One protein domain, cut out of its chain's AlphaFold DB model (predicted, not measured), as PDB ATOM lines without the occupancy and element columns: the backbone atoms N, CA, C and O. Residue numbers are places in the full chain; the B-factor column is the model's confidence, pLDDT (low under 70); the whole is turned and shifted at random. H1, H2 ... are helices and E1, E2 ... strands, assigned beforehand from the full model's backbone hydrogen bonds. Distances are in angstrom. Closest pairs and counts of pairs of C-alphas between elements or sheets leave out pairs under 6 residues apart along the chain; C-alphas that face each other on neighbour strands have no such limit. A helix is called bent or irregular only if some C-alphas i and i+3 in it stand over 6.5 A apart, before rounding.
ATOM      1  N   ILE A  11      79.473  20.344 -14.066       97.38
ATOM      2  CA  ILE A  11      80.932  20.257 -14.188       97.38
ATOM      3  C   ILE A  11      81.530  20.703 -12.854       97.38
ATOM      4  O   ILE A  11      81.430  21.876 -12.494       97.38
ATOM      5  N   LEU A  12      82.140  19.772 -12.123       97.69
ATOM      6  CA  LEU A  12      82.848  20.053 -10.879       97.69
ATOM      7  C   LEU A  12      84.336  20.255 -11.174       97.69
ATOM      8  O   LEU A  12      85.004  19.345 -11.663       97.69
ATOM      9  N   LEU A  13      84.854  21.436 -10.849       98.00
ATOM     10  CA  LEU A  13      86.275  21.761 -10.962       98.00
ATOM     11  C   LEU A  13      86.912  21.592  -9.587       98.00
ATOM     12  O   LEU A  13      86.504  22.279  -8.654       98.00
ATOM     13  N   LYS A  14      87.887  20.694  -9.457       98.06
ATOM     14  CA  LYS A  14      88.560  20.437  -8.184       98.06
ATOM     15  C   LYS A  14      89.981  20.956  -8.229       98.06
ATOM     16  O   LYS A  14      90.758  20.566  -9.102       98.06
ATOM     17  N   GLY A  15      90.308  21.810  -7.266       96.12
ATOM     18  CA  GLY A  15      91.634  22.391  -7.138       96.12
ATOM     19  C   GLY A  15      92.557  21.629  -6.193       96.12
ATOM     20  O   GLY A  15      92.215  20.610  -5.583       96.12
ATOM     21  N   GLU A  16      93.763  22.172  -6.048       95.75
ATOM     22  CA  GLU A  16      94.791  21.683  -5.121       95.75
ATOM     23  C   GLU A  16      95.059  22.658  -3.964       95.75
ATOM     24  O   GLU A  16      96.110  22.593  -3.327       95.75
ATOM     25  N   ASP A  17      94.148  23.593  -3.693       94.31
ATOM     26  CA  ASP A  17      94.294  24.560  -2.604       94.31
ATOM     27  C   ASP A  17      93.698  24.060  -1.273       94.31
ATOM     28  O   ASP A  17      93.270  22.912  -1.120       94.31
ATOM     29  N   LYS A  18      93.686  24.942  -0.268       94.81
ATOM     30  CA  LYS A  18      93.142  24.641   1.066       94.81
ATOM     31  C   LYS A  18      91.632  24.369   1.053       94.81
ATOM     32  O   LYS A  18      91.129  23.756   1.994       94.81
ATOM     33  N   ALA A  19      90.916  24.821   0.026       95.94
ATOM     34  CA  ALA A  19      89.481  24.633  -0.121       95.94
ATOM     35  C   ALA A  19      89.118  23.277  -0.742       95.94
ATOM     36  O   ALA A  19      87.941  22.937  -0.750       95.94
ATOM     37  N   ARG A  20      90.089  22.445  -1.148       96.62
ATOM     38  CA  ARG A  20      89.838  21.123  -1.749       96.62
ATOM     39  C   ARG A  20      88.876  20.226  -0.954       96.62
ATOM     40  O   ARG A  20      88.112  19.467  -1.541       96.62
ATOM     41  N   SER A  21      88.876  20.312   0.376       97.81
ATOM     42  CA  SER A  21      87.923  19.559   1.211       97.81
ATOM     43  C   SER A  21      86.453  19.924   0.934       97.81
ATOM     44  O   SER A  21      85.561  19.093   1.101       97.81
ATOM     45  N   LEU A  22      86.189  21.152   0.478       98.19
ATOM     46  CA  LEU A  22      84.874  21.597   0.020       98.19
ATOM     47  C   LEU A  22      84.524  20.971  -1.333       98.19
ATOM     48  O   LEU A  22      83.398  20.503  -1.495       98.19
ATOM     49  N   ASP A  23      85.487  20.900  -2.253       98.00
ATOM     50  CA  ASP A  23      85.318  20.241  -3.552       98.00
ATOM     51  C   ASP A  23      84.996  18.750  -3.370       98.00
ATOM     52  O   ASP A  23      84.058  18.233  -3.971       98.00
ATOM     53  N   GLU A  24      85.723  18.063  -2.484       98.31
ATOM     54  CA  GLU A  24      85.500  16.648  -2.156       98.31
ATOM     55  C   GLU A  24      84.130  16.425  -1.502       98.31
ATOM     56  O   GLU A  24      83.424  15.465  -1.817       98.31
ATOM     57  N   ARG A  25      83.697  17.343  -0.629       98.25
ATOM     58  CA  ARG A  25      82.348  17.304  -0.055       98.25
ATOM     59  C   ARG A  25      81.269  17.479  -1.128       98.25
ATOM     60  O   ARG A  25      80.262  16.771  -1.079       98.25
ATOM     61  N   ALA A  26      81.457  18.405  -2.067       97.94
ATOM     62  CA  ALA A  26      80.529  18.613  -3.177       97.94
ATOM     63  C   ALA A  26      80.489  17.390  -4.104       97.94
ATOM     64  O   ALA A  26      79.406  16.936  -4.464       97.94
ATOM     65  N   GLU A  27      81.645  16.807  -4.424       98.06
ATOM     66  CA  GLU A  27      81.744  15.595  -5.236       98.06
ATOM     67  C   GLU A  27      80.990  14.422  -4.611       98.06
ATOM     68  O   GLU A  27      80.212  13.764  -5.294       98.06
ATOM     69  N   ASN A  28      81.176  14.181  -3.309       98.00
ATOM     70  CA  ASN A  28      80.491  13.098  -2.603       98.00
ATOM     71  C   ASN A  28      78.967  13.249  -2.672       98.00
ATOM     72  O   ASN A  28      78.259  12.273  -2.907       98.00
ATOM     73  N   PHE A  29      78.464  14.475  -2.511       97.81
ATOM     74  CA  PHE A  29      77.038  14.755  -2.653       97.81
ATOM     75  C   PHE A  29      76.557  14.517  -4.093       97.81
ATOM     76  O   PHE A  29      75.569  13.820  -4.309       97.81
ATOM     77  N   LEU A  30      77.266  15.053  -5.090       97.69
ATOM     78  CA  LEU A  30      76.886  14.926  -6.499       97.69
ATOM     79  C   LEU A  30      76.920  13.468  -6.970       97.69
ATOM     80  O   LEU A  30      75.998  13.028  -7.645       97.69
ATOM     81  N   LYS A  31      77.909  12.677  -6.543       97.00
ATOM     82  CA  LYS A  31      77.959  11.234  -6.824       97.00
ATOM     83  C   LYS A  31      76.787  10.465  -6.220       97.00
ATOM     84  O   LYS A  31      76.410   9.426  -6.754       97.00
ATOM     85  N   GLN A  32      76.226  10.942  -5.111       96.62
ATOM     86  CA  GLN A  32      75.100  10.284  -4.458       96.62
ATOM     87  C   GLN A  32      73.752  10.636  -5.104       96.62
ATOM     88  O   GLN A  32      72.885   9.768  -5.180       96.62
ATOM     89  N   TYR A  33      73.568  11.880  -5.556       95.88
ATOM     90  CA  TYR A  33      72.245  12.396  -5.944       95.88
ATOM     91  C   TYR A  33      72.127  12.883  -7.400       95.88
ATOM     92  O   TYR A  33      71.015  13.104  -7.869       95.88
ATOM     93  N   ALA A  34      73.243  13.070  -8.111       95.50
ATOM     94  CA  ALA A  34      73.293  13.687  -9.440       95.50
ATOM     95  C   ALA A  34      74.479  13.159 -10.277       95.50
ATOM     96  O   ALA A  34      75.278  13.928 -10.811       95.50
ATOM     97  N   ASN A  35      74.649  11.835 -10.346       96.31
ATOM     98  CA  ASN A  35      75.868  11.223 -10.896       96.31
ATOM     99  C   ASN A  35      75.842  11.056 -12.424       96.31
ATOM    100  O   ASN A  35      76.893  11.007 -13.055       96.31
ATOM    101  N   GLU A  36      74.659  10.949 -13.031       96.94
ATOM    102  CA  GLU A  36      74.528  10.549 -14.442       96.94
ATOM    103  C   GLU A  36      75.129  11.557 -15.432       96.94
ATOM    104  O   GLU A  36      75.679  11.159 -16.459       96.94
ATOM    105  N   LYS A  37      75.060  12.858 -15.123       96.81
ATOM    106  CA  LYS A  37      75.602  13.946 -15.959       96.81
ATOM    107  C   LYS A  37      76.658  14.776 -15.223       96.81
ATOM    108  O   LYS A  37      76.823  15.969 -15.496       96.81
ATOM    109  N   LEU A  38      77.362  14.136 -14.290       97.75
ATOM    110  CA  LEU A  38      78.482  14.725 -13.568       97.75
ATOM    111  C   LEU A  38      79.786  14.537 -14.349       97.75
ATOM    112  O   LEU A  38      80.222  13.414 -14.596       97.75
ATOM    113  N   THR A  39      80.458  15.643 -14.648       97.25
ATOM    114  CA  THR A  39      81.842  15.651 -15.129       97.25
ATOM    115  C   THR A  39      82.733  16.242 -14.046       97.25
ATOM    116  O   THR A  39      82.538  17.390 -13.645       97.25
ATOM    117  N   VAL A  40      83.725  15.485 -13.582       98.00
ATOM    118  CA  VAL A  40      84.716  15.960 -12.608       98.00
ATOM    119  C   VAL A  40      86.025  16.255 -13.332       98.00
ATOM    120  O   VAL A  40      86.537  15.402 -14.049       98.00
ATOM    121  N   ILE A  41      86.561  17.460 -13.147       98.00
ATOM    122  CA  ILE A  41      87.906  17.841 -13.593       98.00
ATOM    123  C   ILE A  41      88.746  18.040 -12.337       98.00
ATOM    124  O   ILE A  41      88.609  19.059 -11.657       98.00
ATOM    125  N   ASP A  42      89.595  17.066 -12.017       97.94
ATOM    126  CA  ASP A  42      90.488  17.127 -10.859       97.94
ATOM    127  C   ASP A  42      91.908  17.473 -11.299       97.94
ATOM    128  O   ASP A  42      92.555  16.706 -12.009       97.94
ATOM    129  N   THR A  43      92.427  18.626 -10.866       97.25
ATOM    130  CA  THR A  43      93.766  19.049 -11.299       97.25
ATOM    131  C   THR A  43      94.880  18.117 -10.816       97.25
ATOM    132  O   THR A  43      95.947  18.091 -11.429       97.25
ATOM    133  N   LYS A  44      94.628  17.287  -9.788       95.69
ATOM    134  CA  LYS A  44      95.576  16.254  -9.337       95.69
ATOM    135  C   LYS A  44      95.779  15.115 -10.330       95.69
ATOM    136  O   LYS A  44      96.789  14.425 -10.227       95.69
ATOM    137  N   GLU A  45      94.851  14.900 -11.259       96.19
ATOM    138  CA  GLU A  45      94.972  13.839 -12.269       96.19
ATOM    139  C   GLU A  45      95.989  14.189 -13.365       96.19
ATOM    140  O   GLU A  45      96.429  13.310 -14.106       96.19
ATOM    141  N   TYR A  46      96.400  15.457 -13.450       95.06
ATOM    142  CA  TYR A  46      97.357  15.930 -14.440       95.06
ATOM    143  C   TYR A  46      98.763  16.027 -13.846       95.06
ATOM    144  O   TYR A  46      99.009  16.695 -12.830       95.06
ATOM    145  N   ASP A  47      99.709  15.375 -14.519       93.75
ATOM    146  CA  ASP A  47     101.115  15.432 -14.151       93.75
ATOM    147  C   ASP A  47     101.733  16.795 -14.510       93.75
ATOM    148  O   ASP A  47     101.414  17.396 -15.537       93.75
ATOM    149  N   LEU A  48     102.622  17.284 -13.645       94.38
ATOM    150  CA  LEU A  48     103.376  18.528 -13.836       94.38
ATOM    151  C   LEU A  48     104.869  18.241 -13.622       94.38
ATOM    152  O   LEU A  48     105.433  18.630 -12.591       94.38
ATOM    153  N   PRO A  49     105.522  17.539 -14.567       95.00
ATOM    154  CA  PRO A  49     106.920  17.165 -14.421       95.00
ATOM    155  C   PRO A  49     107.801  18.413 -14.288       95.00
ATOM    156  O   PRO A  49     107.675  19.375 -15.043       95.00
ATOM    157  N   GLY A  50     108.702  18.396 -13.305       94.81
ATOM    158  CA  GLY A  50     109.613  19.510 -13.016       94.81
ATOM    159  C   GLY A  50     109.037  20.613 -12.119       94.81
ATOM    160  O   GLY A  50     109.780  21.514 -11.736       94.81
ATOM    161  N   ILE A  51     107.760  20.538 -11.732       95.19
ATOM    162  CA  ILE A  51     107.154  21.455 -10.759       95.19
ATOM    163  C   ILE A  51     107.163  20.808  -9.371       95.19
ATOM    164  O   ILE A  51     106.633  19.717  -9.175       95.19
ATOM    165  N   ASP A  52     107.746  21.498  -8.384       95.38
ATOM    166  CA  ASP A  52     107.685  21.061  -6.984       95.38
ATOM    167  C   ASP A  52     106.210  21.004  -6.524       95.38
ATOM    168  O   ASP A  52     105.470  21.973  -6.745       95.38
ATOM    169  N   PRO A  53     105.769  19.912  -5.864       92.44
ATOM    170  CA  PRO A  53     104.394  19.743  -5.394       92.44
ATOM    171  C   PRO A  53     103.827  20.941  -4.626       92.44
ATOM    172  O   PRO A  53     102.638  21.233  -4.733       92.44
ATOM    173  N   ARG A  54     104.670  21.679  -3.894       94.19
ATOM    174  CA  ARG A  54     104.259  22.856  -3.113       94.19
ATOM    175  C   ARG A  54     103.751  24.011  -3.975       94.19
ATOM    176  O   ARG A  54     103.024  24.858  -3.463       94.19
ATOM    177  N   PHE A  55     104.114  24.057  -5.258       94.81
ATOM    178  CA  PHE A  55     103.661  25.096  -6.184       94.81
ATOM    179  C   PHE A  55     102.470  24.675  -7.046       94.81
ATOM    180  O   PHE A  55     101.882  25.530  -7.706       94.81
ATOM    181  N   ARG A  56     102.076  23.394  -7.039       95.44
ATOM    182  CA  ARG A  56     101.011  22.880  -7.918       95.44
ATOM    183  C   ARG A  56      99.694  23.628  -7.768       95.44
ATOM    184  O   ARG A  56      99.039  23.913  -8.766       95.44
ATOM    185  N   THR A  57      99.351  24.043  -6.551       95.69
ATOM    186  CA  THR A  57      98.155  24.845  -6.279       95.69
ATOM    187  C   THR A  57      98.054  26.081  -7.181       95.69
ATOM    188  O   THR A  57      96.969  26.371  -7.684       95.69
ATOM    189  N   TYR A  58      99.171  26.762  -7.462       95.62
ATOM    190  CA  TYR A  58      99.200  27.953  -8.322       95.62
ATOM    191  C   TYR A  58      98.910  27.649  -9.795       95.62
ATOM    192  O   TYR A  58      98.494  28.539 -10.533       95.62
ATOM    193  N   PHE A  59      99.085  26.397 -10.220       96.00
ATOM    194  CA  PHE A  59      98.785  25.941 -11.575       96.00
ATOM    195  C   PHE A  59      97.347  25.442 -11.736       96.00
ATOM    196  O   PHE A  59      96.931  25.211 -12.870       96.00
ATOM    197  N   THR A  60      96.560  25.351 -10.654       95.44
ATOM    198  CA  THR A  60      95.136  24.976 -10.720       95.44
ATOM    199  C   THR A  60      94.387  25.777 -11.797       95.44
ATOM    200  O   THR A  60      93.797  25.157 -12.681       95.44
ATOM    201  N   PRO A  61      94.453  27.128 -11.840       95.38
ATOM    202  CA  PRO A  61      93.728  27.896 -12.855       95.38
ATOM    203  C   PRO A  61      94.228  27.627 -14.279       95.38
ATOM    204  O   PRO A  61      93.444  27.660 -15.223       95.38
ATOM    205  N   VAL A  62      95.525  27.342 -14.438       95.88
ATOM    206  CA  VAL A  62      96.140  27.051 -15.741       95.88
ATOM    207  C   VAL A  62      95.631  25.718 -16.277       95.88
ATOM    208  O   VAL A  62      95.156  25.664 -17.409       95.88
ATOM    209  N   ILE A  63      95.670  24.663 -15.458       96.56
ATOM    210  CA  ILE A  63      95.160  23.337 -15.828       96.56
ATOM    211  C   ILE A  63      93.671  23.430 -16.182       96.56
ATOM    212  O   ILE A  63      93.261  22.971 -17.246       96.56
ATOM    213  N   LEU A  64      92.866  24.086 -15.339       97.19
ATOM    214  CA  LEU A  64      91.432  24.240 -15.589       97.19
ATOM    215  C   LEU A  64      91.147  25.023 -16.878       97.19
ATOM    216  O   LEU A  64      90.247  24.649 -17.629       97.19
ATOM    217  N   ASN A  65      91.924  26.069 -17.176       97.25
ATOM    218  CA  ASN A  65      91.800  26.799 -18.436       97.25
ATOM    219  C   ASN A  65      92.081  25.894 -19.643       97.25
ATOM    220  O   ASN A  65      91.318  25.917 -20.605       97.25
ATOM    221  N   LEU A  66      93.125  25.062 -19.587       96.75
ATOM    222  CA  LEU A  66      93.424  24.107 -20.658       96.75
ATOM    223  C   LEU A  66      92.271  23.107 -20.854       96.75
ATOM    224  O   LEU A  66      91.830  22.888 -21.982       96.75
ATOM    225  N   CYS A  67      91.719  22.553 -19.774       96.62
ATOM    226  CA  CYS A  67      90.606  21.607 -19.873       96.62
ATOM    227  C   CYS A  67      89.328  22.256 -20.434       96.62
ATOM    228  O   CYS A  67      88.645  21.671 -21.275       96.62
ATOM    229  N   LEU A  68      88.988  23.470 -19.997       96.69
ATOM    230  CA  LEU A  68      87.728  24.118 -20.369       96.69
ATOM    231  C   LEU A  68      87.802  24.842 -21.719       96.69
ATOM    232  O   LEU A  68      86.914  24.703 -22.567       96.69
ATOM    233  N   VAL A  69      88.845  25.641 -21.922       95.69
ATOM    234  CA  VAL A  69      88.967  26.511 -23.093       95.69
ATOM    235  C   VAL A  69      89.601  25.761 -24.250       95.69
ATOM    236  O   VAL A  69      89.039  25.756 -25.339       95.69
ATOM    237  N   GLU A  70      90.720  25.082 -24.022       95.00
ATOM    238  CA  GLU A  70      91.467  24.458 -25.120       95.00
ATOM    239  C   GLU A  70      90.913  23.080 -25.508       95.00
ATOM    240  O   GLU A  70      91.076  22.653 -26.649       95.00
ATOM    241  N   SER A  71      90.220  22.387 -24.596       93.38
ATOM    242  CA  SER A  71      89.666  21.052 -24.866       93.38
ATOM    243  C   SER A  71      88.139  21.044 -25.006       93.38
ATOM    244  O   SER A  71      87.612  20.729 -26.078       93.38
ATOM    245  N   LEU A  72      87.403  21.429 -23.959       95.31
ATOM    246  CA  LEU A  72      85.940  21.328 -23.959       95.31
ATOM    247  C   LEU A  72      85.284  22.286 -24.965       95.31
ATOM    248  O   LEU A  72      84.351  21.895 -25.671       95.31
ATOM    249  N   THR A  73      85.764  23.527 -25.071       95.94
ATOM    250  CA  THR A  73      85.142  24.531 -25.949       95.94
ATOM    251  C   THR A  73      85.133  24.104 -27.426       95.94
ATOM    252  O   THR A  73      84.048  24.129 -28.016       95.94
ATOM    253  N   PRO A  74      86.242  23.654 -28.048       96.00
ATOM    254  CA  PRO A  74      86.216  23.129 -29.417       96.00
ATOM    255  C   PRO A  74      85.233  21.968 -29.612       96.00
ATOM    256  O   PRO A  74      84.491  21.949 -30.598       96.00
ATOM    257  N   ALA A  75      85.162  21.034 -28.659       94.81
ATOM    258  CA  ALA A  75      84.213  19.922 -28.717       94.81
ATOM    259  C   ALA A  75      82.754  20.413 -28.682       94.81
ATOM    260  O   ALA A  75      81.918  19.955 -29.467       94.81
ATOM    261  N   MET A  76      82.447  21.397 -27.832       95.62
ATOM    262  CA  MET A  76      81.124  22.019 -27.777       95.62
ATOM    263  C   MET A  76      80.784  22.775 -29.066       95.62
ATOM    264  O   MET A  76      79.653  22.681 -29.549       95.62
ATOM    265  N   GLN A  77      81.740  23.497 -29.657       96.50
ATOM    266  CA  GLN A  77      81.535  24.177 -30.940       96.50
ATOM    267  C   GLN A  77      81.202  23.175 -32.048       96.50
ATOM    268  O   GLN A  77      80.221  23.364 -32.765       96.50
ATOM    269  N   ALA A  78      81.964  22.082 -32.142       96.81
ATOM    270  CA  ALA A  78      81.744  21.034 -33.136       96.81
ATOM    271  C   ALA A  78      80.361  20.375 -32.993       96.81
ATOM    272  O   ALA A  78      79.718  20.064 -33.992       96.81
ATOM    273  N   LYS A  79      79.874  20.190 -31.758       96.62
ATOM    274  CA  LYS A  79      78.554  19.593 -31.491       96.62
ATOM    275  C   LYS A  79      77.383  20.552 -31.686       96.62
ATOM    276  O   LYS A  79      76.311  20.119 -32.087       96.62
ATOM    277  N   THR A  80      77.562  21.835 -31.386       96.38
ATOM    278  CA  THR A  80      76.474  22.828 -31.433       96.38
ATOM    279  C   THR A  80      76.430  23.627 -32.734       96.38
ATOM    280  O   THR A  80      75.448  24.327 -32.982       96.38
ATOM    281  N   GLY A  81      77.496  23.581 -33.540       95.56
ATOM    282  CA  GLY A  81      77.670  24.418 -34.728       95.56
ATOM    283  C   GLY A  81      77.823  25.910 -34.411       95.56
ATOM    284  O   GLY A  81      77.732  26.745 -35.310       95.56
TER     285      GLY A  81
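What this domain is: This is residues 11 to 81 of the 95 residues of an uncharacterized protein of Holdemania filiformis (UniProt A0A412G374). A small sheet of two parallel strands, E1 and E2, lies between two helices: H1 covers one face, and residues 60 to 68 of the much longer H2 pass over the other face with few close contacts. The far part of H2, residues 69 to 80, sticks out free of the body together with Gly 81, and H2 has a kink of 45 degrees near residue 60. The printed part has 71 residues with two named helices and two named strands, in the order E1, H1, E2, H2, and the class is mostly helix. The sheet has the order E1, E2 and is all parallel. The whole is loose, with a radius of gyration of the C-alphas of 13.9 A, and its outline is flat, spanning 40 by 30 by 15 A.

How they stand to each other: The printed part opens with E1, residues 11 to 14, whose parallel neighbour is E2, residues 38 to 42. The angle between their N-to-C directions is 23 degrees. C-alphas 12 and 40 face each other at 4.8 A, as C-alphas 14 and 42 do at 4.7 A. Across the pair, N 14 and O 41 are 2.8 A apart and N 41 and O 12 are 2.9 A apart, both within hydrogen-bond range. Between the strands along the chain comes H1, residues 20 to 33. E1, H1 and E2 form a strand-helix-strand unit, two parallel neighbour strands with a helix between them in the chain, and its crossover is right-handed. H1 and E1 have 6 pairs of C-alphas within 8 A, the closest being those of Lys 14 and Asp 23, 5.7 A apart. H1 and E2 have 3 such pairs, the closest being the C-alphas of Leu 30 and Leu 38 at 7.2 A. After E2 comes H2, residues 53 to 80, which has a kink of 45 degrees near residue 60. It has 2 pairs of C-alphas within 8 A with E2, the closest those of Ile 41 and Leu 64 at 7.6 A. With E1 it has 1 such pair, the C-alphas of Leu 13 and Leu 64 at 7.4 A. H1 and H2 are apart. In H1 every O i to N i+4 pair is within hydrogen-bond range; in H2 14 of 24 are.

Where its parts are: E1 begins with C-alpha 11 at (80.932, 20.257, -14.188) and ends at Lys 14. H1 runs from Arg 20, with its C-alpha at (89.838, 21.123, -1.749), to Tyr 33, and is 20.1 A long from first to last C-alpha. E2 runs from Leu 38 to Asp 42 and measures 12.5 A. H2 runs from Pro 53 to Thr 80, 38.3 A from first to last C-alpha, and ends with C-alpha 80 at (76.474, 22.828, -31.433). H2 is irregular: C-alphas 54 and 57 are 7.2 A apart, where about 5 A is found in a regular helix.

The domain as a whole: The two C-alphas farthest apart are those of Arg 54 and Gly 81, at 41.3 A. Without residues 69 to 81, which stand free, the body has 58 residues and spans 38 by 22 by 14 A. The printed part has no cut. The links from E1 to H1 and from H1 to E2 are tight, the link of 10 residues from E2 to H2 is short, and no link is long. The mean pLDDT of the printed part is 96.3, and no printed residue is under 70.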